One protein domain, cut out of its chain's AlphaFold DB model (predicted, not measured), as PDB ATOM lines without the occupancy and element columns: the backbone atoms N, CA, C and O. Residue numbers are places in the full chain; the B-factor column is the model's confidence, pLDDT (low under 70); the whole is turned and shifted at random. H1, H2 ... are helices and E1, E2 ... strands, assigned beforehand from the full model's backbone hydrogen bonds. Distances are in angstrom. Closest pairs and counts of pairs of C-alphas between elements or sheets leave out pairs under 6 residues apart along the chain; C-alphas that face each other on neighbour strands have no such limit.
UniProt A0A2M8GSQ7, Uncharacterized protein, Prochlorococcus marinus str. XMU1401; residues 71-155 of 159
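Overview. This is residues 71 to 155 of the 159 residues of an uncharacterized protein of Prochlorococcus marinus str. XMU1401 (UniProt A0A2M8GSQ7). Little regular structure is here: a three-stranded antiparallel sheet, E1 - E2 - E4, forms one side, long loops, residues 85 to 104 and 121 to 138, run off from its strands E2 and E4, the small parallel pair E3 and E5 lies near one end of E2, and the short helix H1 is off the sheet. The printed part has 85 residues, 33 in named elements, mostly strand, in the order E1 E2 E3 E4 H1 E5. It is compact, radius of gyration of the C-alphas 13.1 A, yet elongated, spanning 42 by 27 by 19 A.

Along the chain. Find E2, residues 77 to 84, 21.5 A long, starting at C-alpha 77 (595.057, 432.410, 386.983). Beside it run E1, residues 71 to 74, and E4, residues 111 to 120, 24.1 A, ending at C-alpha 120 (595.305, 428.874, 390.290). Then find E3, residues 105 to 107, H1, residues 139 to 143, and E5, residues 152 to 154.

Arrangement. Inner strand E2 forms a hairpin with E1 (N 71 to O 79, 2.8 A) and pairs antiparallel with E4 (N 82 to O 113, 2.9 A). E4 bends by 69 degrees at residue 116. E3 and E5 are parallel (N 107 to O 153, 2.9 A); the closest C-alphas of E2 and E5, Cys 83 and Leu 153, are 7.0 A apart. H1, its O i to N i+4 pair within hydrogen-bond range, is apart from E2.

Size, cuts and confidence. The printed part has no cut. The links E2 to E3 and E4 to H1 are long. Confidence is under 70 at residues 86 to 92 and 145 to 155.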
ATOM      1  N   ALA A  71     593.242 438.758 392.814       91.94
ATOM      2  CA  ALA A  71     592.309 439.064 391.745       91.94
ATOM      3  C   ALA A  71     592.507 438.086 390.590       91.94
ATOM      4  O   ALA A  71     593.623 437.650 390.299       91.94
ATOM      5  N   TYR A  72     591.413 437.746 389.928       92.12
ATOM      6  CA  TYR A  72     591.429 436.962 388.712       92.12
ATOM      7  C   TYR A  72     592.027 437.782 387.565       92.12
ATOM      8  O   TYR A  72     591.697 438.957 387.417       92.12
ATOM      9  N   VAL A  73     592.899 437.184 386.753       91.31
ATOM     10  CA  VAL A  73     593.549 437.873 385.617       91.31
ATOM     11  C   VAL A  73     593.318 437.182 384.269       91.31
ATOM     12  O   VAL A  73     593.819 437.654 383.253       91.31
ATOM     13  N   GLY A  74     592.547 436.090 384.239       88.94
ATOM     14  CA  GLY A  74     592.308 435.284 383.035       88.94
ATOM     15  C   GLY A  74     593.032 433.931 383.050       88.94
ATOM     16  O   GLY A  74     593.965 433.710 383.826       88.94
ATOM     17  N   GLY A  75     592.599 433.003 382.192       84.88
ATOM     18  CA  GLY A  75     593.266 431.709 381.989       84.88
ATOM     19  C   GLY A  75     593.336 430.809 383.234       84.88
ATOM     20  O   GLY A  75     594.355 430.147 383.464       84.88
ATOM     21  N   GLY A  76     592.348 430.882 384.131       85.94
ATOM     22  CA  GLY A  76     592.351 430.174 385.416       85.94
ATOM     23  C   GLY A  76     593.424 430.652 386.395       85.94
ATOM     24  O   GLY A  76     593.830 429.903 387.288       85.94
ATOM     25  N   THR A  77     593.942 431.869 386.206       89.44
ATOM     26  CA  THR A  77     595.057 432.410 386.983       89.44
ATOM     27  C   THR A  77     594.612 433.592 387.836       89.44
ATOM     28  O   THR A  77     593.891 434.486 387.395       89.44
ATOM     29  N   CYS A  78     595.083 433.585 389.076       90.50
ATOM     30  CA  CYS A  78     594.895 434.630 390.064       90.50
ATOM     31  C   CYS A  78     596.239 435.296 390.350       90.50
ATOM     32  O   CYS A  78     597.260 434.612 390.410       90.50
ATOM     33  N   GLN A  79     596.236 436.604 390.570       92.88
ATOM     34  CA  GLN A  79     597.400 437.369 391.004       92.88
ATOM     35  C   GLN A  79     597.110 438.076 392.316       92.88
ATOM     36  O   GLN A  79     596.002 438.565 392.534       92.88
ATOM     37  N   ARG A  80     598.107 438.139 393.199       90.50
ATOM     38  CA  ARG A  80     598.013 438.901 394.447       90.50
ATOM     39  C   ARG A  80     597.669 440.350 394.145       90.50
ATOM     40  O   ARG A  80     598.321 440.981 393.325       90.50
ATOM     41  N   VAL A  81     596.690 440.877 394.861       90.31
ATOM     42  CA  VAL A  81     596.454 442.311 394.929       90.31
ATOM     43  C   VAL A  81     597.295 442.854 396.069       90.31
ATOM     44  O   VAL A  81     597.190 442.379 397.201       90.31
ATOM     45  N   LYS A  82     598.149 443.821 395.764       87.94
ATOM     46  CA  LYS A  82     599.003 444.498 396.737       87.94
ATOM     47  C   LYS A  82     598.623 445.969 396.829       87.94
ATOM     48  O   LYS A  82     598.031 446.546 395.917       87.94
ATOM     49  N   CYS A  83     598.994 446.556 397.954       86.19
ATOM     50  CA  CYS A  83     598.825 447.970 398.225       86.19
ATOM     51  C   CYS A  83     600.191 448.623 398.267       86.19
ATOM     52  O   CYS A  83     600.933 448.422 399.222       86.19
ATOM     53  N   ASP A  84     600.515 449.393 397.236       82.56
ATOM     54  CA  ASP A  84     601.746 450.160 397.203       82.56
ATOM     55  C   ASP A  84     601.513 451.537 397.829       82.56
ATOM     56  O   ASP A  84     600.840 452.410 397.272       82.56
ATOM     57  N   VAL A  85     602.061 451.715 399.025       74.75
ATOM     58  CA  VAL A  85     601.954 452.951 399.802       74.75
ATOM     59  C   VAL A  85     603.080 453.947 399.501       74.75
ATOM     60  O   VAL A  85     603.020 455.070 399.990       74.75
ATOM     61  N   GLY A  86     604.063 453.602 398.660       69.50
ATOM     62  CA  GLY A  86     605.204 454.461 398.328       69.50
ATOM     63  C   GLY A  86     606.102 454.803 399.524       69.50
ATOM     64  O   GLY A  86     605.876 454.384 400.660       69.50
ATOM     65  N   ALA A  87     607.142 455.604 399.278       63.34
ATOM     66  CA  ALA A  87     607.977 456.132 400.354       63.34
ATOM     67  C   ALA A  87     607.163 457.118 401.215       63.34
ATOM     68  O   ALA A  87     606.487 457.995 400.681       63.34
ATOM     69  N   PHE A  88     607.248 456.992 402.544       60.62
ATOM     70  CA  PHE A  88     606.516 457.814 403.529       60.62
ATOM     71  C   PHE A  88     604.986 457.624 403.569       60.62
ATOM     72  O   PHE A  88     604.287 458.458 404.141       60.62
ATOM     73  N   GLY A  89     604.452 456.531 403.012       59.09
ATOM     74  CA  GLY A  89     603.019 456.213 403.087       59.09
ATOM     75  C   GLY A  89     602.135 457.027 402.134       59.09
ATOM     76  O   GLY A  89     600.917 457.061 402.303       59.09
ATOM     77  N   ILE A  90     602.739 457.699 401.149       57.81
ATOM     78  CA  ILE A  90     602.040 458.459 400.115       57.81
ATOM     79  C   ILE A  90     602.628 458.085 398.748       57.81
ATOM     80  O   ILE A  90     603.778 458.402 398.446       57.81
ATOM     81  N   LYS A  91     601.821 457.460 397.884       69.19
ATOM     82  CA  LYS A  91     602.151 457.225 396.471       69.19
ATOM     83  C   LYS A  91     601.138 457.934 395.579       69.19
ATOM     84  O   LYS A  91     599.935 457.721 395.710       69.19
ATOM     85  N   PHE A  92     601.629 458.772 394.670       65.94
ATOM     86  CA  PHE A  92     600.806 459.450 393.670       65.94
ATOM     87  C   PHE A  92     600.739 458.606 392.395       65.94
ATOM     88  O   PHE A  92     601.772 458.193 391.870       65.94
ATOM     89  N   GLY A  93     599.532 458.348 391.897       75.88
ATOM     90  CA  GLY A  93     599.300 457.570 390.682       75.88
ATOM     91  C   GLY A  93     597.842 457.137 390.545       75.88
ATOM     92  O   GLY A  93     596.993 457.534 391.343       75.88
ATOM     93  N   SER A  94     597.567 456.318 389.534       80.69
ATOM     94  CA  SER A  94     596.262 455.686 389.327       80.69
ATOM     95  C   SER A  94     596.320 454.225 389.762       80.69
ATOM     96  O   SER A  94     597.354 453.579 389.611       80.69
ATOM     97  N   HIS A  95     595.218 453.707 390.301       86.12
ATOM     98  CA  HIS A  95     595.075 452.276 390.575       86.12
ATOM     99  C   HIS A  95     595.206 451.450 389.294       86.12
ATOM    100  O   HIS A  95     594.906 451.943 388.203       86.12
ATOM    101  N   ASP A  96     595.593 450.183 389.443       88.56
ATOM    102  CA  ASP A  96     595.519 449.219 388.352       88.56
ATOM    103  C   ASP A  96     594.090 449.200 387.764       88.56
ATOM    104  O   ASP A  96     593.122 449.030 388.520       88.56
ATOM    105  N   PRO A  97     593.927 449.379 386.438       89.50
ATOM    106  CA  PRO A  97     592.617 449.411 385.795       89.50
ATOM    107  C   PRO A  97     591.775 448.157 386.035       89.50
ATOM    108  O   PRO A  97     590.550 448.254 386.057       89.50
ATOM    109  N   LEU A  98     592.404 446.993 386.233       89.00
ATOM    110  CA  LEU A  98     591.690 445.750 386.524       89.00
ATOM    111  C   LEU A  98     591.062 445.772 387.918       89.00
ATOM    112  O   LEU A  98     590.008 445.187 388.138       89.00
ATOM    113  N   LEU A  99     591.682 446.465 388.868       88.25
ATOM    114  CA  LEU A  99     591.233 446.516 390.259       88.25
ATOM    115  C   LEU A  99     590.278 447.688 390.525       88.25
ATOM    116  O   LEU A  99     589.543 447.685 391.519       88.25
ATOM    117  N   ALA A 100     590.280 448.686 389.641       83.81
ATOM    118  CA  ALA A 100     589.442 449.868 389.742       83.81
ATOM    119  C   ALA A 100     587.941 449.516 389.694       83.81
ATOM    120  O   ALA A 100     587.484 448.720 388.875       83.81
ATOM    121  N   GLY A 101     587.155 450.119 390.593       79.81
ATOM    122  CA  GLY A 101     585.699 449.918 390.651       79.81
ATOM    123  C   GLY A 101     585.252 448.546 391.174       79.81
ATOM    124  O   GLY A 101     584.080 448.207 391.060       79.81
ATOM    125  N   LYS A 102     586.159 447.731 391.735       81.88
ATOM    126  CA  LYS A 102     585.851 446.379 392.252       81.88
ATOM    127  C   LYS A 102     585.875 446.287 393.783       81.88
ATOM    128  O   LYS A 102     586.107 445.218 394.343       81.88
ATOM    129  N   ASN A 103     585.676 447.419 394.464       79.25
ATOM    130  CA  ASN A 103     585.693 447.550 395.929       79.25
ATOM    131  C   ASN A 103     586.957 447.040 396.639       79.25
ATOM    132  O   ASN A 103     586.944 446.835 397.852       79.25
ATOM    133  N   TRP A 104     588.064 446.864 395.922       84.56
ATOM    134  CA  TRP A 104     589.367 446.726 396.559       84.56
ATOM    135  C   TRP A 104     589.749 448.054 397.195       84.56
ATOM    136  O   TRP A 104     589.532 449.114 396.601       84.56
ATOM    137  N   LYS A 105     590.301 448.012 398.407       82.31
ATOM    138  CA  LYS A 105     590.771 449.208 399.107       82.31
ATOM    139  C   LYS A 105     592.047 448.904 399.868       82.31
ATOM    140  O   LYS A 105     592.178 447.851 400.489       82.31
ATOM    141  N   CYS A 106     592.962 449.865 399.842       81.06
ATOM    142  CA  CYS A 106     594.144 449.855 400.686       81.06
ATOM    143  C   CYS A 106     593.824 450.517 402.019       81.06
ATOM    144  O   CYS A 106     593.480 451.702 402.081       81.06
ATOM    145  N   LYS A 107     593.924 449.746 403.101       76.38
ATOM    146  CA  LYS A 107     593.711 450.257 404.452       76.38
ATOM    147  C   LYS A 107     594.819 451.256 404.793       76.38
ATOM    148  O   LYS A 107     595.973 450.867 404.932       76.38
ATOM    149  N   GLY A 108     594.449 452.526 404.958       71.31
ATOM    150  CA  GLY A 108     595.391 453.619 405.232       71.31
ATOM    151  C   GLY A 108     595.835 454.417 403.998       71.31
ATOM    152  O   GLY A 108     596.642 455.325 404.149       71.31
ATOM    153  N   GLY A 109     595.282 454.131 402.813       72.94
ATOM    154  CA  GLY A 109     595.672 454.775 401.553       72.94
ATOM    155  C   GLY A 109     596.706 453.961 400.767       72.94
ATOM    156  O   GLY A 109     597.146 452.909 401.223       72.94
ATOM    157  N   GLY A 110     597.043 454.416 399.557       80.50
ATOM    158  CA  GLY A 110     597.982 453.745 398.644       80.50
ATOM    159  C   GLY A 110     597.362 453.347 397.304       80.50
ATOM    160  O   GLY A 110     596.160 453.508 397.085       80.50
ATOM    161  N   LEU A 111     598.193 452.837 396.395       85.38
ATOM    162  CA  LEU A 111     597.787 452.375 395.072       85.38
ATOM    163  C   LEU A 111     597.577 450.862 395.058       85.38
ATOM    164  O   LEU A 111     598.467 450.091 395.401       85.38
ATOM    165  N   LEU A 112     596.392 450.446 394.617       88.06
ATOM    166  CA  LEU A 112     596.116 449.063 394.255       88.06
ATOM    167  C   LEU A 112     596.903 448.672 393.010       88.06
ATOM    168  O   LEU A 112     596.764 449.303 391.962       88.06
ATOM    169  N   GLU A 113     597.671 447.602 393.135       89.25
ATOM    170  CA  GLU A 113     598.484 447.041 392.066       89.25
ATOM    171  C   GLU A 113     598.376 445.515 392.067       89.25
ATOM    172  O   GLU A 113     598.165 444.882 393.108       89.25
ATOM    173  N   LEU A 114     598.579 444.908 390.902       89.75
ATOM    174  CA  LEU A 114     598.824 443.476 390.811       89.75
ATOM    175  C   LEU A 114     600.278 443.166 391.200       89.75
ATOM    176  O   LEU A 114     601.235 443.806 390.761       89.75
ATOM    177  N   GLY A 115     600.445 442.197 392.089       87.06
ATOM    178  CA  GLY A 115     601.728 441.648 392.502       87.06
ATOM    179  C   GLY A 115     602.196 440.516 391.586       87.06
ATOM    180  O   GLY A 115     601.484 440.055 390.699       87.06
ATOM    181  N   THR A 116     603.405 440.019 391.837       87.50
ATOM    182  CA  THR A 116     604.016 438.935 391.045       87.50
ATOM    183  C   THR A 116     603.584 437.539 391.493       87.50
ATOM    184  O   THR A 116     603.749 436.569 390.753       87.50
ATOM    185  N   THR A 117     603.035 437.407 392.704       86.31
ATOM    186  CA  THR A 117     602.559 436.124 393.227       86.31
ATOM    187  C   THR A 117     601.315 435.678 392.473       86.31
ATOM    188  O   THR A 117     600.296 436.370 392.493       86.31
ATOM    189  N   THR A 118     601.385 434.491 391.873       89.00
ATOM    190  CA  THR A 118     600.271 433.865 391.164       89.00
ATOM    191  C   THR A 118     599.747 432.640 391.906       89.00
ATOM    192  O   THR A 118     600.465 431.983 392.660       89.00
ATOM    193  N   ALA A 119     598.480 432.321 391.676       86.06
ATOM    194  CA  ALA A 119     597.862 431.067 392.081       86.06
ATOM    195  C   ALA A 119     596.865 430.612 391.014       86.06
ATOM    196  O   ALA A 119     596.487 431.381 390.127       86.06
ATOM    197  N   LYS A 120     596.420 429.358 391.104       89.19
ATOM    198  CA  LYS A 120     595.305 428.874 390.290       89.19
ATOM    199  C   LYS A 120     593.981 429.187 390.964       89.19
ATOM    200  O   LYS A 120     593.852 429.086 392.184       89.19
ATOM    201  N   ALA A 121     593.019 429.577 390.143       88.38
ATOM    202  CA  ALA A 121     591.642 429.694 390.567       88.38
ATOM    203  C   ALA A 121     591.084 428.297 390.890       88.38
ATOM    204  O   ALA A 121     591.492 427.289 390.311       88.38
ATOM    205  N   PHE A 122     590.174 428.240 391.855       86.38
ATOM    206  CA  PHE A 122     589.536 427.018 392.332       86.38
ATOM    207  C   PHE A 122     588.014 427.154 392.264       86.38
ATOM    208  O   PHE A 122     587.484 428.238 392.014       86.38
ATOM    209  N   ASN A 123     587.306 426.041 392.464       87.25
ATOM    210  CA  ASN A 123     585.847 426.036 392.486       87.25
ATOM    211  C   ASN A 123     585.323 426.097 393.932       87.25
ATOM    212  O   ASN A 123     585.498 425.160 394.715       87.25
ATOM    213  N   ASP A 124     584.698 427.214 394.286       83.62
ATOM    214  CA  ASP A 124     583.909 427.413 395.491       83.62
ATOM    215  C   ASP A 124     582.433 427.124 395.197       83.62
ATOM    216  O   ASP A 124     581.753 427.881 394.504       83.62
ATOM    217  N   LYS A 125     581.901 426.060 395.803       84.06
ATOM    218  CA  LYS A 125     580.500 425.632 395.633       84.06
ATOM    219  C   LYS A 125     579.471 426.657 396.116       84.06
ATOM    220  O   LYS A 125     578.283 426.491 395.860       84.06
ATOM    221  N   ARG A 126     579.898 427.673 396.868       83.88
ATOM    222  CA  ARG A 126     579.031 428.754 397.353       83.88
ATOM    223  C   ARG A 126     578.820 429.838 396.302       83.88
ATOM    224  O   ARG A 126     577.929 430.663 396.481       83.88
ATOM    225  N   CYS A 127     579.631 429.848 395.245       82.31
ATOM    226  CA  CYS A 127     579.569 430.847 394.193       82.31
ATOM    227  C   CYS A 127     579.034 430.263 392.882       82.31
ATOM    228  O   CYS A 127     579.202 429.071 392.625       82.31
ATOM    229  N   PRO A 128     578.391 431.088 392.038       84.25
ATOM    230  CA  PRO A 128     577.966 430.665 390.711       84.25
ATOM    231  C   PRO A 128     579.115 430.052 389.905       84.25
ATOM    232  O   PRO A 128     580.242 430.553 389.935       84.25
ATOM    233  N   ASP A 129     578.827 428.954 389.209       82.94
ATOM    234  CA  ASP A 129     579.819 428.120 388.520       82.94
ATOM    235  C   ASP A 129     580.148 428.680 387.130       82.94
ATOM    236  O   ASP A 129     579.802 428.119 386.092       82.94
ATOM    237  N   PHE A 130     580.763 429.858 387.121       83.12
ATOM    238  CA  PHE A 130     581.334 430.475 385.932       83.12
ATOM    239  C   PHE A 130     582.644 431.182 386.287       83.12
ATOM    240  O   PHE A 130     583.021 431.285 387.454       83.12
ATOM    241  N   GLN A 131     583.366 431.639 385.274       84.88
ATOM    242  CA  GLN A 131     584.634 432.331 385.457       84.88
ATOM    243  C   GLN A 131     584.432 433.778 385.942       84.88
ATOM    244  O   GLN A 131     583.620 434.489 385.353       84.88
ATOM    245  N   PRO A 132     585.194 434.266 386.940       87.75
ATOM    246  CA  PRO A 132     585.140 435.671 387.319       87.75
ATOM    247  C   PRO A 132     585.648 436.573 386.190       87.75
ATOM    248  O   PRO A 132     586.584 436.214 385.481       87.75
ATOM    249  N   ASP A 133     585.108 437.783 386.071       89.56
ATOM    250  CA  ASP A 133     585.721 438.802 385.216       89.56
ATOM    251  C   ASP A 133     587.097 439.204 385.789       89.56
ATOM    252  O   ASP A 133     587.287 439.199 387.017       89.56
ATOM    253  N   PRO A 134     588.066 439.603 384.942       90.88
ATOM    254  CA  PRO A 134     589.346 440.116 385.410       90.88
ATOM    255  C   PRO A 134     589.187 441.230 386.456       90.88
ATOM    256  O   PRO A 134     588.327 442.104 386.333       90.88
ATOM    257  N   GLY A 135     590.008 441.175 387.504       89.69
ATOM    258  CA  GLY A 135     589.955 442.092 388.641       89.69
ATOM    259  C   GLY A 135     589.111 441.622 389.822       89.69
ATOM    260  O   GLY A 135     589.320 442.080 390.947       89.69
ATOM    261  N   TRP A 136     588.182 440.688 389.619       90.62
ATOM    262  CA  TRP A 136     587.361 440.156 390.705       90.62
ATOM    263  C   TRP A 136     588.052 439.012 391.435       90.62
ATOM    264  O   TRP A 136     588.812 438.243 390.859       90.62
ATOM    265  N   ASN A 137     587.758 438.862 392.726       90.38
ATOM    266  CA  ASN A 137     588.243 437.711 393.487       90.38
ATOM    267  C   ASN A 137     587.440 436.438 393.178       90.38
ATOM    268  O   ASN A 137     588.010 435.359 393.123       90.38
ATOM    269  N   ASN A 138     586.121 436.544 393.026       88.88
ATOM    270  CA  ASN A 138     585.241 435.403 392.784       88.88
ATOM    271  C   ASN A 138     583.903 435.860 392.187       88.88
ATOM    272  O   ASN A 138     583.542 437.039 392.278       88.88
ATOM    273  N   THR A 139     583.141 434.917 391.633       89.00
ATOM    274  CA  THR A 139     581.836 435.201 391.022       89.00
ATOM    275  C   THR A 139     580.762 435.606 392.028       89.00
ATOM    276  O   THR A 139     579.839 436.325 391.652       89.00
ATOM    277  N   CYS A 140     580.852 435.226 393.311       86.44
ATOM    278  CA  CYS A 140     579.914 435.728 394.324       86.44
ATOM    279  C   CYS A 140     579.988 437.257 394.427       86.44
ATOM    280  O   CYS A 140     578.966 437.937 394.410       86.44
ATOM    281  N   LYS A 141     581.206 437.800 394.529       83.44
ATOM    282  CA  LYS A 141     581.434 439.242 394.669       83.44
ATOM    283  C   LYS A 141     581.068 439.998 393.404       83.44
ATOM    284  O   LYS A 141     580.461 441.054 393.501       83.44
ATOM    285  N   GLN A 142     581.372 439.424 392.245       84.12
ATOM    286  CA  GLN A 142     580.976 439.990 390.960       84.12
ATOM    287  C   GLN A 142     579.454 440.097 390.822       84.12
ATOM    288  O   GLN A 142     578.950 441.144 390.428       84.12
ATOM    289  N   ASN A 143     578.713 439.047 391.195       77.94
ATOM    290  CA  ASN A 143     577.249 439.049 391.122       77.94
ATOM    291  C   ASN A 143     576.585 439.929 392.184       77.94
ATOM    292  O   ASN A 143     575.495 440.439 391.951       77.94
ATOM    293  N   ALA A 144     577.230 440.128 393.336       73.69
ATOM    294  CA  ALA A 144     576.765 441.068 394.355       73.69
ATOM    295  C   ALA A 144     576.912 442.545 393.926       73.69
ATOM    296  O   ALA A 144     576.452 443.435 394.639       73.69
ATOM    297  N   GLY A 145     577.546 442.818 392.779       61.16
ATOM    298  CA  GLY A 145     577.787 444.173 392.293       61.16
ATOM    299  C   GLY A 145     578.673 444.988 393.240       61.16
ATOM    300  O   GLY A 145     579.423 444.448 394.055       61.16
ATOM    301  N   GLU A 146     578.579 446.314 393.150       51.75
ATOM    302  CA  GLU A 146     579.332 447.254 393.997       51.75
ATOM    303  C   GLU A 146     578.904 447.239 395.481       51.75
ATOM    304  O   GLU A 146     579.482 447.955 396.295       51.75
ATOM    305  N   GLU A 147     577.939 446.404 395.871       48.00
ATOM    306  CA  GLU A 147     577.545 446.201 397.273       48.00
ATOM    307  C   GLU A 147     578.171 444.937 397.889       48.00
ATOM    308  O   GLU A 147     578.098 444.711 399.100       48.00
ATOM    309  N   GLY A 148     578.842 444.115 397.075       47.75
ATOM    310  CA  GLY A 148     579.592 442.958 397.543       47.75
ATOM    311  C   GLY A 148     580.790 443.373 398.394       47.75
ATOM    312  O   GLY A 148     581.595 444.200 397.967       47.75
ATOM    313  N   LEU A 149     580.917 442.764 399.584       49.28
ATOM    314  CA  LEU A 149     582.016 442.935 400.546       49.28
ATOM    315  C   LEU A 149     583.367 443.120 399.836       49.28
ATOM    316  O   LEU A 149     583.986 442.146 399.386       49.28
ATOM    317  N   GLY A 150     583.822 444.371 399.756       51.03
ATOM    318  CA  GLY A 150     585.175 444.714 399.341       51.03
ATOM    319  C   GLY A 150     586.193 443.966 400.195       51.03
ATOM    320  O   GLY A 150     585.924 443.626 401.348       51.03
ATOM    321  N   ILE A 151     587.343 443.628 399.617       60.81
ATOM    322  CA  ILE A 151     588.460 443.135 400.424       60.81
ATOM    323  C   ILE A 151     589.269 444.357 400.832       60.81
ATOM    324  O   ILE A 151     589.887 445.005 399.986       60.81
ATOM    325  N   ASP A 152     589.253 444.650 402.128       55.03
ATOM    326  CA  ASP A 152     590.180 445.600 402.726       55.03
ATOM    327  C   ASP A 152     591.543 444.923 402.841       55.03
ATOM    328  O   ASP A 152     591.764 444.047 403.682       55.03
ATOM    329  N   LEU A 153     592.460 445.318 401.966       58.66
ATOM    330  CA  LEU A 153     593.832 444.844 402.004       58.66
ATOM    331  C   LEU A 153     594.608 445.673 403.017       58.66
ATOM    332  O   LEU A 153     594.573 446.908 403.008       58.66
ATOM    333  N   VAL A 154     595.318 444.988 403.908       58.78
ATOM    334  CA  VAL A 154     596.300 445.642 404.772       58.78
ATOM    335  C   VAL A 154     597.497 446.006 403.897       58.78
ATOM    336  O   VAL A 154     597.969 445.159 403.142       58.78
ATOM    337  N   GLY A 155     597.949 447.262 403.965       51.69
ATOM    338  CA  GLY A 155     599.135 447.715 403.239       51.69
ATOM    339  C   GLY A 155     600.343 446.835 403.551       51.69
ATOM    340  O   GLY A 155     600.710 446.694 404.717       51.69
TER     341      GLY A 155